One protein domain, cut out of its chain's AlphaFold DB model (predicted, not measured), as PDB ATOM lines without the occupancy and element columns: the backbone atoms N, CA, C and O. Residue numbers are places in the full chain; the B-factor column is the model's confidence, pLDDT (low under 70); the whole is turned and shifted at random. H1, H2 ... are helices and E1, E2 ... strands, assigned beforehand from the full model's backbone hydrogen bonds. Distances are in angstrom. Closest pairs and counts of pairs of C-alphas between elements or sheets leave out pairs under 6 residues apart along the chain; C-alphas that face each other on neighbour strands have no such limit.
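Overview. This is residues 271 to 370 and 383 to 387 of the 388 residues of the protein "Transposase, IS605 OrfB" of Crocosphaera watsonii WH 8501 (UniProt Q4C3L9). What shape comes first? A small parallel sheet, in the order E2 E1 E5, stands between H3 on one face and H4 on the other, making three layers, while H1 and H2 form a corner beyond the sheet. A second lobe, the hairpin E3 and E4 with the unnamed residues 320 to 343, lies toward the first residues of H4. What is its make-up? The 105 printed residues, of mixed class, include four named helices and five named strands, in the order E1 H1 H2 H3 E2 E3 E4 H4 E5; the whole is only just compact, close to loose, with a radius of gyration of the C-alphas of 15.1 A and spans of 42 by 37 by 22 A.

Along the chain. Where does it begin? E1, residues 272 to 276, begins with C-alpha 272 at (151.333, 158.013, 80.747); H1 is 280 to 284, H2 290 to 296, and H3 298 to 312, 20.4 A long. What follows? E2 is 315 to 319, E3 344 to 346, E4 353 to 355, H4 356 to 365, 14.5 A long, and E5 384 to 387, ending with C-alpha 387 at (152.617, 167.693, 86.690).

Arrangement. How are the strands paired? N 273 and O 315 of E1 and E2 are 2.9 A apart, N 387 and O 274 of E5 and E1 3.4 A, and N 345 and O 354 of antiparallel E3 and E4 2.8 A, each within hydrogen-bond range. Where are the helices? H3 is on the sheet at a height of 9.6 A, closest to E2 at C-alphas 309 and 316, 6.2 A; E1, H1 H2 H3, E2 form a strand-helix-strand unit, parallel neighbour strands with helices between. H4, on the opposite face at 6.5 A, is closest to E5 at C-alphas 361 and 386, 4.9 A; H1 and H2 touch only at the corner, C-alphas 284 and 290, 4.8 A. Are helix backbones complete? Every O i to N i+4 pair is within hydrogen-bond range in H1, H2 and H4, and 9 of 11 in H3.

Size, cuts and confidence. Is it cut? Residues 371 to 382 are not printed, and C-alphas 370 and 383 are 22.4 A apart. Where is it long or unsure? E2 to E3 is a long link, and pLDDT is under 70 at 13 residues, among them 383 to 387.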
ATOM      1  N   GLN A 271     147.822 158.431  78.476       89.00
ATOM      2  CA  GLN A 271     148.304 157.047  78.581       89.00
ATOM      3  C   GLN A 271     149.460 156.905  79.575       89.00
ATOM      4  O   GLN A 271     149.651 155.833  80.143       89.00
ATOM      5  N   HIS A 272     150.217 157.981  79.809       89.94
ATOM      6  CA  HIS A 272     151.333 158.013  80.747       89.94
ATOM      7  C   HIS A 272     151.297 159.310  81.552       89.94
ATOM      8  O   HIS A 272     151.224 160.402  80.991       89.94
ATOM      9  N   ILE A 273     151.318 159.179  82.877       90.75
ATOM     10  CA  ILE A 273     151.325 160.297  83.820       90.75
ATOM     11  C   ILE A 273     152.565 160.179  84.701       90.75
ATOM     12  O   ILE A 273     152.749 159.171  85.392       90.75
ATOM     13  N   LEU A 274     153.375 161.237  84.719       89.69
ATOM     14  CA  LEU A 274     154.572 161.341  85.548       89.69
ATOM     15  C   LEU A 274     154.378 162.399  86.634       89.69
ATOM     16  O   LEU A 274     153.901 163.503  86.366       89.69
ATOM     17  N   VAL A 275     154.734 162.050  87.871       88.81
ATOM     18  CA  VAL A 275     154.638 162.945  89.037       88.81
ATOM     19  C   VAL A 275     155.896 162.820  89.887       88.81
ATOM     20  O   VAL A 275     156.383 161.719  90.129       88.81
ATOM     21  N   GLU A 276     156.395 163.942  90.393       85.50
ATOM     22  CA  GLU A 276     157.569 163.981  91.267       85.50
ATOM     23  C   GLU A 276     157.319 163.345  92.651       85.50
ATOM     24  O   GLU A 276     156.253 163.511  93.263       85.50
ATOM     25  N   ASP A 277     158.325 162.661  93.212       83.06
ATOM     26  CA  ASP A 277     158.312 162.262  94.627       83.06
ATOM     27  C   ASP A 277     158.621 163.449  95.556       83.06
ATOM     28  O   ASP A 277     159.745 163.664  96.014       83.06
ATOM     29  N   LEU A 278     157.586 164.211  95.905       78.31
ATOM     30  CA  LEU A 278     157.698 165.289  96.887       78.31
ATOM     31  C   LEU A 278     157.846 164.744  98.323       78.31
ATOM     32  O   LEU A 278     157.082 163.881  98.772       78.31
ATOM     33  N   ASN A 279     158.759 165.326  99.118       77.12
ATOM     34  CA  ASN A 279     158.884 165.031 100.556       77.12
ATOM     35  C   ASN A 279     157.761 165.702 101.372       77.12
ATOM     36  O   ASN A 279     157.993 166.604 102.179       77.12
ATOM     37  N   ILE A 280     156.528 165.226 101.191       72.62
ATOM     38  CA  ILE A 280     155.324 165.789 101.820       72.62
ATOM     39  C   ILE A 280     155.450 165.797 103.351       72.62
ATOM     40  O   ILE A 280     155.064 166.768 103.996       72.62
ATOM     41  N   LYS A 281     156.043 164.752 103.951       72.75
ATOM     42  CA  LYS A 281     156.252 164.682 105.408       72.75
ATOM     43  C   LYS A 281     157.164 165.803 105.909       72.75
ATOM     44  O   LYS A 281     156.837 166.434 106.909       72.75
ATOM     45  N   GLY A 282     158.272 166.057 105.212       76.38
ATOM     46  CA  GLY A 282     159.179 167.160 105.528       76.38
ATOM     47  C   GLY A 282     158.522 168.525 105.324       76.38
ATOM     48  O   GLY A 282     158.628 169.393 106.185       76.38
ATOM     49  N   MET A 283     157.762 168.696 104.241       74.25
ATOM     50  CA  MET A 283     157.059 169.953 103.955       74.25
ATOM     51  C   MET A 283     155.967 170.266 104.994       74.25
ATOM     52  O   MET A 283     155.751 171.427 105.337       74.25
ATOM     53  N   MET A 284     155.315 169.239 105.551       70.12
ATOM     54  CA  MET A 284     154.320 169.385 106.620       70.12
ATOM     55  C   MET A 284     154.913 169.781 107.981       70.12
ATOM     56  O   MET A 284     154.166 170.260 108.832       70.12
ATOM     57  N   ALA A 285     156.224 169.616 108.196       72.31
ATOM     58  CA  ALA A 285     156.888 170.060 109.424       72.31
ATOM     59  C   ALA A 285     157.000 171.597 109.510       72.31
ATOM     60  O   ALA A 285     157.182 172.147 110.595       72.31
ATOM     61  N   ASN A 286     156.848 172.307 108.386       76.38
ATOM     62  CA  ASN A 286     156.830 173.764 108.360       76.38
ATOM     63  C   ASN A 286     155.423 174.305 108.677       76.38
ATOM     64  O   ASN A 286     154.544 174.352 107.815       76.38
ATOM     65  N   HIS A 287     155.232 174.784 109.907       69.25
ATOM     66  CA  HIS A 287     153.950 175.300 110.400       69.25
ATOM     67  C   HIS A 287     153.364 176.478 109.602       69.25
ATOM     68  O   HIS A 287     152.157 176.703 109.666       69.25
ATOM     69  N   LYS A 288     154.176 177.230 108.843       71.50
ATOM     70  CA  LYS A 288     153.682 178.345 108.012       71.50
ATOM     71  C   LYS A 288     152.985 177.866 106.735       71.50
ATOM     72  O   LYS A 288     152.091 178.542 106.241       71.50
ATOM     73  N   LEU A 289     153.394 176.712 106.205       65.12
ATOM     74  CA  LEU A 289     152.910 176.162 104.930       65.12
ATOM     75  C   LEU A 289     152.032 174.919 105.112       65.12
ATOM     76  O   LEU A 289     151.355 174.502 104.172       65.12
ATOM     77  N   SER A 290     152.003 174.333 106.313       69.31
ATOM     78  CA  SER A 290     151.318 173.069 106.587       69.31
ATOM     79  C   SER A 290     149.823 173.098 106.263       69.31
ATOM     80  O   SER A 290     149.294 172.101 105.775       69.31
ATOM     81  N   ASP A 291     149.136 174.222 106.503       68.06
ATOM     82  CA  ASP A 291     147.694 174.334 106.233       68.06
ATOM     83  C   ASP A 291     147.404 174.417 104.726       68.06
ATOM     84  O   ASP A 291     146.568 173.675 104.208       68.06
ATOM     85  N   ALA A 292     148.170 175.229 103.987       71.19
ATOM     86  CA  ALA A 292     148.079 175.313 102.529       71.19
ATOM     87  C   ALA A 292     148.384 173.959 101.863       71.19
ATOM     88  O   ALA A 292     147.598 173.474 101.050       71.19
ATOM     89  N   LEU A 293     149.460 173.285 102.282       68.44
ATOM     90  CA  LEU A 293     149.847 171.966 101.769       68.44
ATOM     91  C   LEU A 293     148.828 170.874 102.119       68.44
ATOM     92  O   LEU A 293     148.506 170.026 101.284       68.44
ATOM     93  N   SER A 294     148.262 170.908 103.330       70.38
ATOM     94  CA  SER A 294     147.176 170.000 103.709       70.38
ATOM     95  C   SER A 294     145.906 170.246 102.892       70.38
ATOM     96  O   SER A 294     145.112 169.317 102.717       70.38
ATOM     97  N   ASN A 295     145.681 171.471 102.417       72.19
ATOM     98  CA  ASN A 295     144.545 171.798 101.563       72.19
ATOM     99  C   ASN A 295     144.726 171.306 100.124       72.19
ATOM    100  O   ASN A 295     143.730 170.895  99.530       72.19
ATOM    101  N   LEU A 296     145.961 171.252  99.612       77.25
ATOM    102  CA  LEU A 296     146.271 170.722  98.276       77.25
ATOM    103  C   LEU A 296     146.075 169.202  98.163       77.25
ATOM    104  O   LEU A 296     145.721 168.701  97.104       77.25
ATOM    105  N   GLY A 297     146.279 168.451  99.250       79.31
ATOM    106  CA  GLY A 297     145.987 167.012  99.267       79.31
ATOM    107  C   GLY A 297     146.906 166.161  98.379       79.31
ATOM    108  O   GLY A 297     146.490 165.097  97.929       79.31
ATOM    109  N   LEU A 298     148.159 166.581  98.166       82.19
ATOM    110  CA  LEU A 298     149.132 165.945  97.256       82.19
ATOM    111  C   LEU A 298     149.317 164.434  97.488       82.19
ATOM    112  O   LEU A 298     149.371 163.650  96.544       82.19
ATOM    113  N   TYR A 299     149.342 163.995  98.752       84.25
ATOM    114  CA  TYR A 299     149.419 162.563  99.070       84.25
ATOM    115  C   TYR A 299     148.188 161.804  98.560       84.25
ATOM    116  O   TYR A 299     148.310 160.718  97.995       84.25
ATOM    117  N   ARG A 300     146.997 162.387  98.751       85.94
ATOM    118  CA  ARG A 300     145.728 161.803  98.311       85.94
ATOM    119  C   ARG A 300     145.641 161.777  96.787       85.94
ATOM    120  O   ARG A 300     145.223 160.768  96.239       85.94
ATOM    121  N   PHE A 301     146.097 162.834  96.118       89.25
ATOM    122  CA  PHE A 301     146.205 162.897  94.661       89.25
ATOM    123  C   PHE A 301     147.037 161.732  94.098       89.25
ATOM    124  O   PHE A 301     146.544 160.953  93.282       89.25
ATOM    125  N   ARG A 302     148.255 161.534  94.624       89.31
ATOM    126  CA  ARG A 302     149.133 160.413  94.245       89.31
ATOM    127  C   ARG A 302     148.495 159.051  94.517       89.31
ATOM    128  O   ARG A 302     148.569 158.143  93.691       89.31
ATOM    129  N   GLU A 303     147.857 158.902  95.678       87.25
ATOM    130  CA  GLU A 303     147.175 157.665  96.065       87.25
ATOM    131  C   GLU A 303     146.012 157.308  95.122       87.25
ATOM    132  O   GLU A 303     145.776 156.115  94.880       87.25
ATOM    133  N   LEU A 304     145.292 158.318  94.619       89.69
ATOM    134  CA  LEU A 304     144.196 158.166  93.664       89.69
ATOM    135  C   LEU A 304     144.703 157.791  92.271       89.69
ATOM    136  O   LEU A 304     144.179 156.832  91.714       89.69
ATOM    137  N   LEU A 305     145.741 158.454  91.747       90.81
ATOM    138  CA  LEU A 305     146.345 158.087  90.456       90.81
ATOM    139  C   LEU A 305     146.899 156.660  90.476       90.81
ATOM    140  O   LEU A 305     146.549 155.860  89.618       90.81
ATOM    141  N   SER A 306     147.643 156.293  91.524       88.44
ATOM    142  CA  SER A 306     148.144 154.918  91.685       88.44
ATOM    143  C   SER A 306     147.005 153.892  91.700       88.44
ATOM    144  O   SER A 306     147.128 152.785  91.193       88.44
ATOM    145  N   TYR A 307     145.873 154.248  92.315       86.50
ATOM    146  CA  TYR A 307     144.691 153.392  92.342       86.50
ATOM    147  C   TYR A 307     144.025 153.278  90.967       86.50
ATOM    148  O   TYR A 307     143.704 152.157  90.566       86.50
ATOM    149  N   LYS A 308     143.840 154.412  90.281       90.19
ATOM    150  CA  LYS A 308     143.185 154.519  88.974       90.19
ATOM    151  C   LYS A 308     144.030 153.926  87.848       90.19
ATOM    152  O   LYS A 308     143.440 153.506  86.861       90.19
ATOM    153  N   GLN A 309     145.350 153.816  88.019       90.69
ATOM    154  CA  GLN A 309     146.249 153.133  87.083       90.69
ATOM    155  C   GLN A 309     145.719 151.736  86.728       90.69
ATOM    156  O   GLN A 309     145.517 151.415  85.565       90.69
ATOM    157  N   GLU A 310     145.396 150.930  87.742       84.75
ATOM    158  CA  GLU A 310     144.859 149.574  87.544       84.75
ATOM    159  C   GLU A 310     143.431 149.559  86.968       84.75
ATOM    160  O   GLU A 310     143.002 148.543  86.436       84.75
ATOM    161  N   CYS A 311     142.675 150.652  87.109       84.31
ATOM    162  CA  CYS A 311     141.300 150.748  86.619       84.31
ATOM    163  C   CYS A 311     141.256 151.132  85.136       84.31
ATOM    164  O   CYS A 311     140.557 150.504  84.352       84.31
ATOM    165  N   PHE A 312     142.008 152.165  84.757       86.94
ATOM    166  CA  PHE A 312     141.959 152.763  83.423       86.94
ATOM    167  C   PHE A 312     143.100 152.302  82.506       86.94
ATOM    168  O   PHE A 312     143.037 152.544  81.308       86.94
ATOM    169  N   GLY A 313     144.124 151.625  83.039       85.50
ATOM    170  CA  GLY A 313     145.199 151.026  82.243       85.50
ATOM    171  C   GLY A 313     146.274 151.998  81.747       85.50
ATOM    172  O   GLY A 313     147.053 151.623  80.878       85.50
ATOM    173  N   PHE A 314     146.343 153.221  82.281       90.50
ATOM    174  CA  PHE A 314     147.458 154.139  82.017       90.50
ATOM    175  C   PHE A 314     148.710 153.729  82.806       90.50
ATOM    176  O   PHE A 314     148.620 152.975  83.772       90.50
ATOM    177  N   LEU A 315     149.879 154.245  82.434       89.56
ATOM    178  CA  LEU A 315     151.121 154.107  83.192       89.56
ATOM    179  C   LEU A 315     151.263 155.285  84.167       89.56
ATOM    180  O   LEU A 315     151.190 156.441  83.759       89.56
ATOM    181  N   PHE A 316     151.466 155.014  85.457       92.19
ATOM    182  CA  PHE A 316     151.745 156.031  86.470       92.19
ATOM    183  C   PHE A 316     153.170 155.873  86.998       92.19
ATOM    184  O   PHE A 316     153.496 154.889  87.665       92.19
ATOM    185  N   THR A 317     154.012 156.869  86.739       89.38
ATOM    186  CA  THR A 317     155.419 156.857  87.146       89.38
ATOM    187  C   THR A 317     155.671 157.926  88.196       89.38
ATOM    188  O   THR A 317     155.395 159.107  87.986       89.38
ATOM    189  N   ILE A 318     156.218 157.504  89.334       89.12
ATOM    190  CA  ILE A 318     156.732 158.429  90.341       89.12
ATOM    191  C   ILE A 318     158.208 158.659  90.024       89.12
ATOM    192  O   ILE A 318     159.003 157.724  90.115       89.12
ATOM    193  N   VAL A 319     158.550 159.885  89.643       87.31
ATOM    194  CA  VAL A 319     159.924 160.279  89.321       87.31
ATOM    195  C   VAL A 319     160.714 160.484  90.611       87.31
ATOM    196  O   VAL A 319     160.192 161.023  91.594       87.31
ATOM    197  N   ASP A 320     161.966 160.025  90.609       84.38
ATOM    198  CA  ASP A 320     162.840 160.110  91.775       84.38
ATOM    199  C   ASP A 320     163.031 161.558  92.248       84.38
ATOM    200  O   ASP A 320     163.198 162.487  91.462       84.38
ATOM    201  N   ARG A 321     163.039 161.737  93.571       81.88
ATOM    202  CA  ARG A 321     163.117 163.048  94.229       81.88
ATOM    203  C   ARG A 321     164.414 163.803  93.958       81.88
ATOM    204  O   ARG A 321     164.445 165.022  94.112       81.88
ATOM    205  N   TRP A 322     165.491 163.096  93.637       83.12
ATOM    206  CA  TRP A 322     166.795 163.692  93.371       83.12
ATOM    207  C   TRP A 322     166.972 164.075  91.905       83.12
ATOM    208  O   TRP A 322     167.991 164.672  91.564       83.12
ATOM    209  N   PHE A 323     165.991 163.778  91.047       86.62
ATOM    210  CA  PHE A 323     165.998 164.230  89.666       86.62
ATOM    211  C   PHE A 323     165.827 165.761  89.605       86.62
ATOM    212  O   PHE A 323     164.808 166.285  90.059       86.62
ATOM    213  N   PRO A 324     166.800 166.513  89.054       88.25
ATOM    214  CA  PRO A 324     166.802 167.975  89.095       88.25
ATOM    215  C   PRO A 324     165.896 168.616  88.022       88.25
ATOM    216  O   PRO A 324     166.313 169.542  87.334       88.25
ATOM    217  N   SER A 325     164.646 168.166  87.888       89.50
ATOM    218  CA  SER A 325     163.676 168.605  86.861       89.50
ATOM    219  C   SER A 325     163.583 170.132  86.705       89.50
ATOM    220  O   SER A 325     163.667 170.655  85.599       89.50
ATOM    221  N   SER A 326     163.459 170.869  87.809       89.31
ATOM    222  CA  SER A 326     163.310 172.334  87.821       89.31
ATOM    223  C   SER A 326     164.625 173.109  87.685       89.31
ATOM    224  O   SER A 326     164.599 174.320  87.464       89.31
ATOM    225  N   LYS A 327     165.766 172.425  87.820       91.19
ATOM    226  CA  LYS A 327     167.119 172.996  87.732       91.19
ATOM    227  C   LYS A 327     167.809 172.707  86.400       91.19
ATOM    228  O   LYS A 327     168.752 173.407  86.049       91.19
ATOM    229  N   THR A 328     167.373 171.672  85.690       92.31
ATOM    230  CA  THR A 328     167.891 171.286  84.376       92.31
ATOM    231  C   THR A 328     167.217 172.107  83.285       92.31
ATOM    232  O   THR A 328     166.007 172.297  83.303       92.31
ATOM    233  N   CYS A 329     167.960 172.577  82.291       93.12
ATOM    234  CA  CYS A 329     167.367 173.195  81.111       93.12
ATOM    235  C   CYS A 329     166.815 172.117  80.173       93.12
ATOM    236  O   CYS A 329     167.581 171.273  79.710       93.12
ATOM    237  N   SER A 330     165.535 172.207  79.815       92.31
ATOM    238  CA  SER A 330     164.880 171.268  78.891       92.31
ATOM    239  C   SER A 330     165.426 171.274  77.461       92.31
ATOM    240  O   SER A 330     165.204 170.326  76.716       92.31
ATOM    241  N   VAL A 331     166.167 172.319  77.077       90.50
ATOM    242  CA  VAL A 331     166.715 172.469  75.721       90.50
ATOM    243  C   VAL A 331     168.162 171.988  75.621       90.50
ATOM    244  O   VAL A 331     168.522 171.332  74.649       90.50
ATOM    245  N   CYS A 332     169.014 172.321  76.597       91.31
ATOM    246  CA  CYS A 332     170.459 172.057  76.510       91.31
ATOM    247  C   CYS A 332     171.017 171.162  77.621       91.31
ATOM    248  O   CYS A 332     172.217 170.899  77.634       91.31
ATOM    249  N   GLY A 333     170.192 170.732  78.580       89.56
ATOM    250  CA  GLY A 333     170.608 169.869  79.688       89.56
ATOM    251  C   GLY A 333     171.463 170.547  80.766       89.56
ATOM    252  O   GLY A 333     171.836 169.892  81.734       89.56
ATOM    253  N   ASN A 334     171.769 171.847  80.643       92.38
ATOM    254  CA  ASN A 334     172.539 172.570  81.657       92.38
ATOM    255  C   ASN A 334     171.792 172.605  82.994       92.38
ATOM    256  O   ASN A 334     170.627 173.006  83.028       92.38
ATOM    257  N   ILE A 335     172.474 172.244  84.080       92.75
ATOM    258  CA  ILE A 335     171.931 172.299  85.439       92.75
ATOM    259  C   ILE A 335     172.406 173.590  86.096       92.75
ATOM    260  O   ILE A 335     173.602 173.868  86.142       92.75
ATOM    261  N   GLN A 336     171.469 174.362  86.634       91.12
ATOM    262  CA  GLN A 336     171.755 175.597  87.355       91.12
ATOM    263  C   GLN A 336     170.940 175.681  88.643       91.12
ATOM    264  O   GLN A 336     169.928 174.996  88.814       91.12
ATOM    265  N   ASP A 337     171.370 176.537  89.566       91.12
ATOM    266  CA  ASP A 337     170.564 176.804  90.747       91.12
ATOM    267  C   ASP A 337     169.306 177.593  90.396       91.12
ATOM    268  O   ASP A 337     169.310 178.496  89.562       91.12
ATOM    269  N   MET A 338     168.217 177.209  91.052       88.31
ATOM    270  CA  MET A 338     166.891 177.760  90.832       88.31
ATOM    271  C   MET A 338     166.241 177.933  92.217       88.31
ATOM    272  O   MET A 338     165.880 176.936  92.858       88.31
ATOM    273  N   PRO A 339     166.163 179.163  92.753       88.25
ATOM    274  CA  PRO A 339     165.468 179.468  94.004       88.25
ATOM    275  C   PRO A 339     163.942 179.337  93.880       88.25
ATOM    276  O   PRO A 339     163.352 179.729  92.884       88.25
ATOM    277  N   LEU A 340     163.250 178.871  94.928       82.94
ATOM    278  CA  LEU A 340     161.795 178.623  94.877       82.94
ATOM    279  C   LEU A 340     160.952 179.862  94.499       82.94
ATOM    280  O   LEU A 340     159.863 179.704  93.939       82.94
ATOM    281  N   SER A 341     161.431 181.068  94.818       86.94
ATOM    282  CA  SER A 341     160.793 182.346  94.476       86.94
ATOM    283  C   SER A 341     160.870 182.685  92.990       86.94
ATOM    284  O   SER A 341     160.041 183.450  92.503       86.94
ATOM    285  N   GLU A 342     161.844 182.134  92.273       88.44
ATOM    286  CA  GLU A 342     161.983 182.331  90.839       88.44
ATOM    287  C   GLU A 342     161.015 181.401  90.111       88.44
ATOM    288  O   GLU A 342     160.962 180.188  90.333       88.44
ATOM    289  N   ARG A 343     160.156 182.008  89.294       91.88
ATOM    290  CA  ARG A 343     159.072 181.331  88.570       91.88
ATOM    291  C   ARG A 343     159.306 181.300  87.064       91.88
ATOM    292  O   ARG A 343     158.683 180.502  86.377       91.88
ATOM    293  N   VAL A 344     160.228 182.125  86.577       92.88
ATOM    294  CA  VAL A 344     160.674 182.142  85.186       92.88
ATOM    295  C   VAL A 344     162.066 181.529  85.141       92.88
ATOM    296  O   VAL A 344     162.962 181.961  85.861       92.88
ATOM    297  N   TYR A 345     162.231 180.504  84.316       92.25
ATOM    298  CA  TYR A 345     163.495 179.827  84.092       92.25
ATOM    299  C   TYR A 345     164.275 180.546  82.991       92.25
ATOM    300  O   TYR A 345     163.823 180.587  81.848       92.25
ATOM    301  N   HIS A 346     165.449 181.079  83.330       93.75
ATOM    302  CA  HIS A 346     166.393 181.685  82.387       93.75
ATOM    303  C   HIS A 346     167.662 180.839  82.320       93.75
ATOM    304  O   HIS A 346     168.443 180.826  83.270       93.75
ATOM    305  N   CYS A 347     167.888 180.126  81.217       93.69
ATOM    306  CA  CYS A 347     169.070 179.280  81.077       93.69
ATOM    307  C   CYS A 347     170.342 180.118  80.885       93.69
ATOM    308  O   CYS A 347     170.461 180.842  79.898       93.69
ATOM    309  N   GLN A 348     171.330 179.953  81.766       92.44
ATOM    310  CA  GLN A 348     172.616 180.663  81.686       92.44
ATOM    311  C   GLN A 348     173.514 180.181  80.534       92.44
ATOM    312  O   GLN A 348     174.433 180.891  80.141       92.44
ATOM    313  N   ASN A 349     173.249 178.991  79.984       94.06
ATOM    314  CA  ASN A 349     174.066 178.392  78.927       94.06
ATOM    315  C   ASN A 349     173.527 178.675  77.514       94.06
ATOM    316  O   ASN A 349     174.272 179.094  76.638       94.06
ATOM    317  N   CYS A 350     172.227 178.451  77.277       93.12
ATOM    318  CA  CYS A 350     171.617 178.627  75.950       93.12
ATOM    319  C   CYS A 350     170.678 179.839  75.837       93.12
ATOM    320  O   CYS A 350     170.146 180.089  74.760       93.12
ATOM    321  N   GLY A 351     170.435 180.576  76.927       92.12
ATOM    322  CA  GLY A 351     169.590 181.775  76.925       92.12
ATOM    323  C   GLY A 351     168.078 181.527  76.883       92.12
ATOM    324  O   GLY A 351     167.316 182.489  76.866       92.12
ATOM    325  N   GLN A 352     167.618 180.269  76.881       92.25
ATOM    326  CA  GLN A 352     166.189 179.937  76.851       92.25
ATOM    327  C   GLN A 352     165.430 180.549  78.036       92.25
ATOM    328  O   GLN A 352     165.886 180.462  79.179       92.25
ATOM    329  N   VAL A 353     164.237 181.086  77.758       95.00
ATOM    330  CA  VAL A 353     163.320 181.656  78.756       95.00
ATOM    331  C   VAL A 353     161.967 180.954  78.688       95.00
ATOM    332  O   VAL A 353     161.367 180.886  77.617       95.00
ATOM    333  N   MET A 354     161.477 180.425  79.809       94.31
ATOM    334  CA  MET A 354     160.122 179.865  79.918       94.31
ATOM    335  C   MET A 354     159.635 179.835  81.371       94.31
ATOM    336  O   MET A 354     160.402 180.123  82.286       94.31
ATOM    337  N   ASP A 355     158.367 179.490  81.606       94.31
ATOM    338  CA  ASP A 355     157.893 179.207  82.965       94.31
ATOM    339  C   ASP A 355     158.648 178.002  83.552       94.31
ATOM    340  O   ASP A 355     158.922 177.014  82.868       94.31
ATOM    341  N   ARG A 356     159.011 178.098  84.830       92.88
ATOM    342  CA  ARG A 356     159.795 177.076  85.522       92.88
ATOM    343  C   ARG A 356     159.097 175.726  85.571       92.88
ATOM    344  O   ARG A 356     159.761 174.704  85.397       92.88
ATOM    345  N   ASP A 357     157.801 175.715  85.854       90.12
ATOM    346  CA  ASP A 357     157.068 174.468  86.026       90.12
ATOM    347  C   ASP A 357     156.853 173.808  84.649       90.12
ATOM    348  O   ASP A 357     156.920 172.588  84.549       90.12
ATOM    349  N   VAL A 358     156.753 174.599  83.568       90.62
ATOM    350  CA  VAL A 358     156.794 174.097  82.176       90.62
ATOM    351  C   VAL A 358     158.165 173.510  81.819       90.62
ATOM    352  O   VAL A 358     158.252 172.440  81.220       90.62
ATOM    353  N   ASN A 359     159.264 174.164  82.206       92.38
ATOM    354  CA  ASN A 359     160.602 173.597  82.013       92.38
ATOM    355  C   ASN A 359     160.747 172.255  82.751       92.38
ATOM    356  O   ASN A 359     161.225 171.276  82.176       92.38
ATOM    357  N   ALA A 360     160.293 172.202  84.006       89.94
ATOM    358  CA  ALA A 360     160.308 170.987  84.810       89.94
ATOM    359  C   ALA A 360     159.449 169.881  84.188       89.94
ATOM    360  O   ALA A 360     159.904 168.742  84.110       89.94
ATOM    361  N   SER A 361     158.257 170.206  83.679       89.62
ATOM    362  CA  SER A 361     157.363 169.234  83.052       89.62
ATOM    363  C   SER A 361     158.011 168.583  81.819       89.62
ATOM    364  O   SER A 361     157.991 167.358  81.695       89.62
ATOM    365  N   ILE A 362     158.675 169.355  80.956       90.44
ATOM    366  CA  ILE A 362     159.388 168.811  79.784       90.44
ATOM    367  C   ILE A 362     160.543 167.890  80.215       90.44
ATOM    368  O   ILE A 362     160.747 166.824  79.638       90.44
ATOM    369  N   ASN A 363     161.279 168.254  81.269       91.19
ATOM    370  CA  ASN A 363     162.337 167.396  81.812       91.19
ATOM    371  C   ASN A 363     161.806 166.100  82.431       91.19
ATOM    372  O   ASN A 363     162.480 165.076  82.398       91.19
ATOM    373  N   LEU A 364     160.614 166.134  83.028       89.62
ATOM    374  CA  LEU A 364     159.969 164.931  83.547       89.62
ATOM    375  C   LEU A 364     159.543 164.000  82.412       89.62
ATOM    376  O   LEU A 364     159.669 162.794  82.558       89.62
ATOM    377  N   GLU A 365     159.074 164.532  81.284       86.31
ATOM    378  CA  GLU A 365     158.732 163.719  80.110       86.31
ATOM    379  C   GLU A 365     159.962 163.012  79.523       86.31
ATOM    380  O   GLU A 365     159.880 161.851  79.127       86.31
ATOM    381  N   SER A 366     161.122 163.673  79.529       83.38
ATOM    382  CA  SER A 366     162.389 163.079  79.085       83.38
ATOM    383  C   SER A 366     163.056 162.176  80.129       83.38
ATOM    384  O   SER A 366     164.137 161.634  79.876       83.38
ATOM    385  N   TRP A 367     162.433 161.984  81.296       83.12
ATOM    386  CA  TRP A 367     162.980 161.139  82.347       83.12
ATOM    387  C   TRP A 367     162.998 159.672  81.909       83.12
ATOM    388  O   TRP A 367     161.963 159.030  81.728       83.12
ATOM    389  N   THR A 368     164.201 159.120  81.782       67.25
ATOM    390  CA  THR A 368     164.423 157.700  81.523       67.25
ATOM    391  C   THR A 368     164.941 157.022  82.783       67.25
ATOM    392  O   THR A 368     165.892 157.458  83.434       67.25
ATOM    393  N   ASN A 369     164.284 155.929  83.151       56.06
ATOM    394  CA  ASN A 369     164.673 155.124  84.293       56.06
ATOM    395  C   ASN A 369     165.922 154.312  83.896       56.06
ATOM    396  O   ASN A 369     165.801 153.314  83.190       56.06
ATOM    397  N   ASN A 370     167.121 154.694  84.347       47.62
ATOM    398  CA  ASN A 370     168.356 153.905  84.154       47.62
ATOM    399  C   ASN A 370     168.381 152.613  85.010       47.62
ATOM    400  O   ASN A 370     169.425 152.213  85.520       47.62
ATOM    401  N   GLY A 383     150.984 163.049  73.821       33.84
ATOM    402  CA  GLY A 383     150.137 163.091  75.022       33.84
ATOM    403  C   GLY A 383     150.696 162.509  76.326       33.84
ATOM    404  O   GLY A 383     149.931 161.901  77.075       33.84
ATOM    405  N   ALA A 384     151.975 162.704  76.655       36.38
ATOM    406  CA  ALA A 384     152.412 162.600  78.049       36.38
ATOM    407  C   ALA A 384     152.169 163.948  78.749       36.38
ATOM    408  O   ALA A 384     152.503 165.002  78.214       36.38
ATOM    409  N   VAL A 385     151.560 163.929  79.937       38.75
ATOM    410  CA  VAL A 385     151.462 165.124  80.789       38.75
ATOM    411  C   VAL A 385     152.161 164.862  82.106       38.75
ATOM    412  O   VAL A 385     151.836 163.937  82.855       38.75
ATOM    413  N   SER A 386     153.128 165.723  82.379       41.47
ATOM    414  CA  SER A 386     153.892 165.819  83.609       41.47
ATOM    415  C   SER A 386     153.346 166.970  84.451       41.47
ATOM    416  O   SER A 386     153.103 168.074  83.963       41.47
ATOM    417  N   LEU A 387     153.104 166.700  85.732       39.03
ATOM    418  CA  LEU A 387     152.617 167.693  86.690       39.03
ATOM    419  C   LEU A 387     153.768 168.065  87.630       39.03
ATOM    420  O   LEU A 387     154.194 167.219  88.421       39.03
TER     421      LEU A 387